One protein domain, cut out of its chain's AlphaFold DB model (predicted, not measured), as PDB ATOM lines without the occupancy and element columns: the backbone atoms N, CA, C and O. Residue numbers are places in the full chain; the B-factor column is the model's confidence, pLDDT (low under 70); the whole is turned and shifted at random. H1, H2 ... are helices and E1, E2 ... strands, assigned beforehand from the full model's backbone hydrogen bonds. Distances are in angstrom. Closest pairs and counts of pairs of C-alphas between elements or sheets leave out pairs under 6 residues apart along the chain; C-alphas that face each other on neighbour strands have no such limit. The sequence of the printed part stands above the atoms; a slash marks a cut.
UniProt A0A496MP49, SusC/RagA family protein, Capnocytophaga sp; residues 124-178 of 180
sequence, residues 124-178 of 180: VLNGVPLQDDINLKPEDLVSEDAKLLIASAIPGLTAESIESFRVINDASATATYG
ATOM      1  N   VAL A 124     186.060 158.140 164.452       84.50
ATOM      2  CA  VAL A 124     187.430 158.649 164.382       84.50
ATOM      3  C   VAL A 124     188.206 158.110 165.572       84.50
ATOM      4  O   VAL A 124     187.827 158.341 166.718       84.50
ATOM      5  N   LEU A 125     189.309 157.424 165.293       86.25
ATOM      6  CA  LEU A 125     190.229 156.904 166.294       86.25
ATOM      7  C   LEU A 125     191.528 157.706 166.244       86.25
ATOM      8  O   LEU A 125     192.219 157.697 165.231       86.25
ATOM      9  N   ASN A 126     191.871 158.405 167.329       83.25
ATOM     10  CA  ASN A 126     193.104 159.203 167.430       83.25
ATOM     11  C   ASN A 126     193.310 160.180 166.251       83.25
ATOM     12  O   ASN A 126     194.426 160.377 165.776       83.25
ATOM     13  N   GLY A 127     192.221 160.774 165.754       80.50
ATOM     14  CA  GLY A 127     192.234 161.685 164.602       80.50
ATOM     15  C   GLY A 127     192.199 161.003 163.229       80.50
ATOM     16  O   GLY A 127     192.099 161.694 162.219       80.50
ATOM     17  N   VAL A 128     192.231 159.669 163.168       81.75
ATOM     18  CA  VAL A 128     192.124 158.897 161.924       81.75
ATOM     19  C   VAL A 128     190.678 158.430 161.723       81.75
ATOM     20  O   VAL A 128     190.149 157.717 162.580       81.75
ATOM     21  N   PRO A 129     190.006 158.809 160.620       79.81
ATOM     22  CA  PRO A 129     188.660 158.336 160.330       79.81
ATOM     23  C   PRO A 129     188.673 156.846 159.971       79.81
ATOM     24  O   PRO A 129     189.431 156.409 159.104       79.81
ATOM     25  N   LEU A 130     187.801 156.083 160.618       81.81
ATOM     26  CA  LEU A 130     187.546 154.683 160.314       81.81
ATOM     27  C   LEU A 130     186.532 154.600 159.169       81.81
ATOM     28  O   LEU A 130     185.548 155.342 159.128       81.81
ATOM     29  N   GLN A 131     186.800 153.712 158.215       67.25
ATOM     30  CA  GLN A 131     185.931 153.479 157.056       67.25
ATOM     31  C   GLN A 131     184.975 152.302 157.269       67.25
ATOM     32  O   GLN A 131     184.120 152.060 156.422       67.25
ATOM     33  N   ASP A 132     185.117 151.598 158.390       70.19
ATOM     34  CA  ASP A 132     184.332 150.414 158.697       70.19
ATOM     35  C   ASP A 132     182.897 150.774 159.101       70.19
ATOM     36  O   ASP A 132     182.635 151.770 159.783       70.19
ATOM     37  N   ASP A 133     181.959 149.925 158.681       68.69
ATOM     38  CA  ASP A 133     180.554 150.007 159.067       68.69
ATOM     39  C   ASP A 133     180.393 149.529 160.521       68.69
ATOM     40  O   ASP A 133     180.106 148.365 160.798       68.69
ATOM     41  N   ILE A 134     180.597 150.442 161.471       77.50
ATOM     42  CA  ILE A 134     180.370 150.191 162.897       77.50
ATOM     43  C   ILE A 134     178.873 150.327 163.194       77.50
ATOM     44  O   ILE A 134     178.307 151.423 163.151       77.50
ATOM     45  N   ASN A 135     178.233 149.199 163.508       73.62
ATOM     46  CA  ASN A 135     176.807 149.117 163.821       73.62
ATOM     47  C   ASN A 135     176.550 149.303 165.327       73.62
ATOM     48  O   ASN A 135     176.219 148.350 166.028       73.62
ATOM     49  N   LEU A 136     176.742 150.526 165.822       77.50
ATOM     50  CA  LEU A 136     176.397 150.910 167.194       77.50
ATOM     51  C   LEU A 136     175.262 151.930 167.166       77.50
ATOM     52  O   LEU A 136     175.310 152.893 166.390       77.50
ATOM     53  N   LYS A 137     174.248 151.730 168.011       77.75
ATOM     54  CA  LYS A 137     173.140 152.678 168.132       77.75
ATOM     55  C   LYS A 137     173.524 153.816 169.080       77.75
ATOM     56  O   LYS A 137     174.316 153.598 169.996       77.75
ATOM     57  N   PRO A 138     172.972 155.030 168.912       75.94
ATOM     58  CA  PRO A 138     173.224 156.139 169.834       75.94
ATOM     59  C   PRO A 138     172.923 155.785 171.295       75.94
ATOM     60  O   PRO A 138     173.670 156.189 172.183       75.94
ATOM     61  N   GLU A 139     171.878 154.992 171.538       79.25
ATOM     62  CA  GLU A 139     171.502 154.494 172.868       79.25
ATOM     63  C   GLU A 139     172.629 153.692 173.541       79.25
ATOM     64  O   GLU A 139     172.876 153.852 174.738       79.25
ATOM     65  N   ASP A 140     173.368 152.896 172.765       81.31
ATOM     66  CA  ASP A 140     174.475 152.071 173.256       81.31
ATOM     67  C   ASP A 140     175.656 152.935 173.731       81.31
ATOM     68  O   ASP A 140     176.385 152.552 174.646       81.31
ATOM     69  N   LEU A 141     175.825 154.132 173.157       78.94
ATOM     70  CA  LEU A 141     176.916 155.066 173.477       78.94
ATOM     71  C   LEU A 141     176.672 155.883 174.745       78.94
ATOM     72  O   LEU A 141     177.599 156.505 175.258       78.94
ATOM     73  N   VAL A 142     175.434 155.903 175.231       78.88
ATOM     74  CA  VAL A 142     175.049 156.583 176.477       78.88
ATOM     75  C   VAL A 142     175.007 155.592 177.651       78.88
ATOM     76  O   VAL A 142     174.918 156.006 178.805       78.88
ATOM     77  N   SER A 143     175.100 154.289 177.373       79.38
ATOM     78  CA  SER A 143     175.116 153.234 178.387       79.38
ATOM     79  C   SER A 143     176.406 153.230 179.224       79.38
ATOM     80  O   SER A 143     177.463 153.678 178.773       79.38
ATOM     81  N   GLU A 144     176.341 152.686 180.446       79.50
ATOM     82  CA  GLU A 144     177.530 152.516 181.304       79.50
ATOM     83  C   GLU A 144     178.573 151.580 180.661       79.50
ATOM     84  O   GLU A 144     179.777 151.760 180.850       79.50
ATOM     85  N   ASP A 145     178.119 150.658 179.809       84.12
ATOM     86  CA  ASP A 145     178.949 149.697 179.079       84.12
ATOM     87  C   ASP A 145     179.446 150.216 177.717       84.12
ATOM     88  O   ASP A 145     180.087 149.474 176.964       84.12
ATOM     89  N   ALA A 146     179.223 151.494 177.387       83.25
ATOM     90  CA  ALA A 146     179.579 152.073 176.089       83.25
ATOM     91  C   ALA A 146     181.046 151.819 175.698       83.25
ATOM     92  O   ALA A 146     181.341 151.517 174.542       83.25
ATOM     93  N   LYS A 147     181.979 151.872 176.659       85.81
ATOM     94  CA  LYS A 147     183.403 151.586 176.404       85.81
ATOM     95  C   LYS A 147     183.637 150.155 175.917       85.81
ATOM     96  O   LYS A 147     184.447 149.945 175.018       85.81
ATOM     97  N   LEU A 148     182.940 149.182 176.499       85.94
ATOM     98  CA  LEU A 148     183.069 147.775 176.131       85.94
ATOM     99  C   LEU A 148     182.456 147.511 174.755       85.94
ATOM    100  O   LEU A 148     183.055 146.817 173.935       85.94
ATOM    101  N   LEU A 149     181.303 148.123 174.483       84.75
ATOM    102  CA  LEU A 149     180.628 148.016 173.193       84.75
ATOM    103  C   LEU A 149     181.479 148.621 172.069       84.75
ATOM    104  O   LEU A 149     181.713 147.954 171.062       84.75
ATOM    105  N   ILE A 150     182.041 149.816 172.276       84.69
ATOM    106  CA  ILE A 150     182.966 150.453 171.324       84.69
ATOM    107  C   ILE A 150     184.208 149.583 171.097       84.69
ATOM    108  O   ILE A 150     184.604 149.369 169.952       84.69
ATOM    109  N   ALA A 151     184.800 149.042 172.164       85.56
ATOM    110  CA  ALA A 151     185.967 148.170 172.059       85.56
ATOM    111  C   ALA A 151     185.680 146.882 171.272       85.56
ATOM    112  O   ALA A 151     186.514 146.445 170.488       85.56
ATOM    113  N   SER A 152     184.495 146.293 171.443       84.44
ATOM    114  CA  SER A 152     184.091 145.099 170.692       84.44
ATOM    115  C   SER A 152     183.831 145.381 169.208       84.44
ATOM    116  O   SER A 152     184.024 144.505 168.366       84.44
ATOM    117  N   ALA A 153     183.399 146.603 168.891       81.69
ATOM    118  CA  ALA A 153     183.013 146.993 167.545       81.69
ATOM    119  C   ALA A 153     184.199 147.452 166.685       81.69
ATOM    120  O   ALA A 153     184.123 147.373 165.460       81.69
ATOM    121  N   ILE A 154     185.286 147.924 167.305       83.12
ATOM    122  CA  ILE A 154     186.486 148.375 166.594       83.12
ATOM    123  C   ILE A 154     187.607 147.337 166.763       83.12
ATOM    124  O   ILE A 154     188.109 147.148 167.873       83.12
ATOM    125  N   PRO A 155     188.057 146.685 165.675       79.56
ATOM    126  CA  PRO A 155     189.123 145.693 165.745       79.56
ATOM    127  C   PRO A 155     190.407 146.266 166.360       79.56
ATOM    128  O   PRO A 155     190.912 147.299 165.925       79.56
ATOM    129  N   GLY A 156     190.965 145.569 167.353       80.31
ATOM    130  CA  GLY A 156     192.227 145.955 167.998       80.31
ATOM    131  C   GLY A 156     192.099 146.976 169.135       80.31
ATOM    132  O   GLY A 156     193.123 147.375 169.690       80.31
ATOM    133  N   LEU A 157     190.880 147.369 169.514       83.00
ATOM    134  CA  LEU A 157     190.612 148.134 170.732       83.00
ATOM    135  C   LEU A 157     190.159 147.231 171.884       83.00
ATOM    136  O   LEU A 157     189.535 146.192 171.689       83.00
ATOM    137  N   THR A 158     190.472 147.650 173.108       85.12
ATOM    138  CA  THR A 158     189.986 147.030 174.345       85.12
ATOM    139  C   THR A 158     189.368 148.116 175.219       85.12
ATOM    140  O   THR A 158     189.732 149.284 175.118       85.12
ATOM    141  N   ALA A 159     188.421 147.761 176.092       82.38
ATOM    142  CA  ALA A 159     187.757 148.748 176.951       82.38
ATOM    143  C   ALA A 159     188.756 149.504 177.850       82.38
ATOM    144  O   ALA A 159     188.563 150.675 178.171       82.38
ATOM    145  N   GLU A 160     189.844 148.825 178.212       84.75
ATOM    146  CA  GLU A 160     190.937 149.328 179.042       84.75
ATOM    147  C   GLU A 160     191.851 150.308 178.294       84.75
ATOM    148  O   GLU A 160     192.456 151.172 178.925       84.75
ATOM    149  N   SER A 161     191.948 150.208 176.961       87.25
ATOM    150  CA  SER A 161     192.751 151.130 176.146       87.25
ATOM    151  C   SER A 161     192.004 152.412 175.760       87.25
ATOM    152  O   SER A 161     192.608 153.334 175.210       87.25
ATOM    153  N   ILE A 162     190.708 152.511 176.086       85.31
ATOM    154  CA  ILE A 162     189.878 153.696 175.841       85.31
ATOM    155  C   ILE A 162     189.889 154.605 177.075       85.31
ATOM    156  O   ILE A 162     189.110 154.441 178.025       85.31
ATOM    157  N   GLU A 163     190.737 155.633 177.031       87.06
ATOM    158  CA  GLU A 163     190.786 156.676 178.060       87.06
ATOM    159  C   GLU A 163     189.451 157.438 178.133       87.06
ATOM    160  O   GLU A 163     188.779 157.462 179.171       87.06
ATOM    161  N   SER A 164     189.004 157.988 177.002       82.81
ATOM    162  CA  SER A 164     187.725 158.687 176.875       82.81
ATOM    163  C   SER A 164     187.185 158.606 175.448       82.81
ATOM    164  O   SER A 164     187.935 158.398 174.497       82.81
ATOM    165  N   PHE A 165     185.874 158.781 175.296       86.31
ATOM    166  CA  PHE A 165     185.226 158.946 173.998       86.31
ATOM    167  C   PHE A 165     184.327 160.182 174.042       86.31
ATOM    168  O   PHE A 165     183.883 160.611 175.109       86.31
ATOM    169  N   ARG A 166     184.074 160.781 172.878       85.31
ATOM    170  CA  ARG A 166     183.192 161.939 172.738       85.31
ATOM    171  C   ARG A 166     182.334 161.773 171.498       85.31
ATOM    172  O   ARG A 166     182.853 161.476 170.428       85.31
ATOM    173  N   VAL A 167     181.045 162.052 171.645       84.56
ATOM    174  CA  VAL A 167     180.121 162.186 170.519       84.56
ATOM    175  C   VAL A 167     180.041 163.666 170.148       84.56
ATOM    176  O   VAL A 167     179.739 164.504 170.998       84.56
ATOM    177  N   ILE A 168     180.363 163.999 168.897       82.25
ATOM    178  CA  ILE A 168     180.354 165.373 168.378       82.25
ATOM    179  C   ILE A 168     179.213 165.480 167.364       82.25
ATOM    180  O   ILE A 168     179.234 164.794 166.347       82.25
ATOM    181  N   ASN A 169     178.225 166.331 167.655       80.31
ATOM    182  CA  ASN A 169     177.030 166.533 166.820       80.31
ATOM    183  C   ASN A 169     176.906 167.969 166.283       80.31
ATOM    184  O   ASN A 169     175.937 168.295 165.599       80.31
ATOM    185  N   ASP A 170     177.837 168.853 166.630       77.94
ATOM    186  CA  ASP A 170     177.806 170.260 166.254       77.94
ATOM    187  C   ASP A 170     178.596 170.531 164.964       77.94
ATOM    188  O   ASP A 170     179.315 169.681 164.434       77.94
ATOM    189  N   ALA A 171     178.480 171.761 164.460       73.62
ATOM    190  CA  ALA A 171     179.120 172.190 163.219       73.62
ATOM    191  C   ALA A 171     180.657 172.022 163.215       73.62
ATOM    192  O   ALA A 171     181.261 171.964 162.141       73.62
ATOM    193  N   SER A 172     181.303 171.904 164.386       73.56
ATOM    194  CA  SER A 172     182.750 171.664 164.485       73.56
ATOM    195  C   SER A 172     183.191 170.305 163.920       73.56
ATOM    196  O   SER A 172     184.308 170.196 163.399       73.56
ATOM    197  N   ALA A 173     182.314 169.293 163.926       76.12
ATOM    198  CA  ALA A 173     182.596 167.991 163.321       76.12
ATOM    199  C   ALA A 173     182.813 168.114 161.806       76.12
ATOM    200  O   ALA A 173     183.781 167.579 161.264       76.12
ATOM    201  N   THR A 174     181.955 168.886 161.130       72.56
ATOM    202  CA  THR A 174     182.034 169.130 159.682       72.56
ATOM    203  C   THR A 174     183.281 169.920 159.297       72.56
ATOM    204  O   THR A 174     183.876 169.652 158.255       72.56
ATOM    205  N   ALA A 175     183.707 170.870 160.133       74.69
ATOM    206  CA  ALA A 175     184.912 171.659 159.880       74.69
ATOM    207  C   ALA A 175     186.200 170.821 159.975       74.69
ATOM    208  O   ALA A 175     187.152 171.076 159.243       74.69
ATOM    209  N   THR A 176     186.220 169.817 160.857       77.38
ATOM    210  CA  THR A 176     187.415 168.996 161.122       77.38
ATOM    211  C   THR A 176     187.504 167.783 160.196       77.38
ATOM    212  O   THR A 176     188.584 167.450 159.719       77.38
ATOM    213  N   TYR A 177     186.372 167.133 159.914       76.75
ATOM    214  CA  TYR A 177     186.330 165.854 159.190       76.75
ATOM    215  C   TYR A 177     185.595 165.920 157.844       76.75
ATOM    216  O   TYR A 177     185.489 164.915 157.142       76.75
ATOM    217  N   GLY A 178     185.139 167.111 157.453       70.19
ATOM    218  CA  GLY A 178     184.512 167.374 156.165       70.19
ATOM    219  C   GLY A 178     183.002 167.106 156.134       70.19
ATOM    220  O   GLY A 178     182.443 166.441 157.010       70.19
TER     221      GLY A 178
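AT A GLANCE: This is residues 124 to 178 of the 180 residues of the protein "SusC/RagA family protein" of Capnocytophaga sp (UniProt A0A496MP49). Two short helices, H1 and H2, meet at a corner at one end of the domain, and a third, H3, lies at the other end, with residues 168 to 175 sticking out. A short link, residues 131 to 137, and a long one, residues 154 to 170, span the space between, with the short strand E1 near the end of H3 at Tyr 177. The 55 printed residues hold E1, H1, H2 and H3 in that order, mostly helix, with under half in named elements. The whole is only just compact, close to loose, with a radius of gyration of the C-alphas of 11.7 A, spanning 29 by 22 by 22 A.

HOW THE PARTS SIT: H2, residues 146 to 153, and H1, residues 138 to 142, touch only at the corner by their tight link; their closest C-alphas, Asp 140 and Ala 146, are 5.8 A apart. H3, residues 171 to 177, is apart from both. E1, residues 128 to 130, pairs with no named strand; its residues 128 to 129 pair antiparallel with residues 124 to 125. The closest C-alphas of E1 and H3, Pro 129 and Tyr 177, are 8.0 A apart. In H2 and H3 every O i to N i+4 pair is within hydrogen-bond range; H1 has 0 of 1, but 2 of 2 O i to N i+3 pairs.

IN THESE COORDINATES: H2 is 10.5 A long from C-alpha 146 at (179.579, 152.073, 176.089), H3 10.4 A, H1 6.9 A and E1 6.4 A. H3 ends with C-alpha 177 at (186.330, 165.854, 159.190).

THE WHOLE: The two farthest C-alphas, Glu 160 and Ala 171, are 30.2 A apart. The printed part has no cut. The link H2 to H3 is long. Residues 131 and 133 have pLDDT under 70.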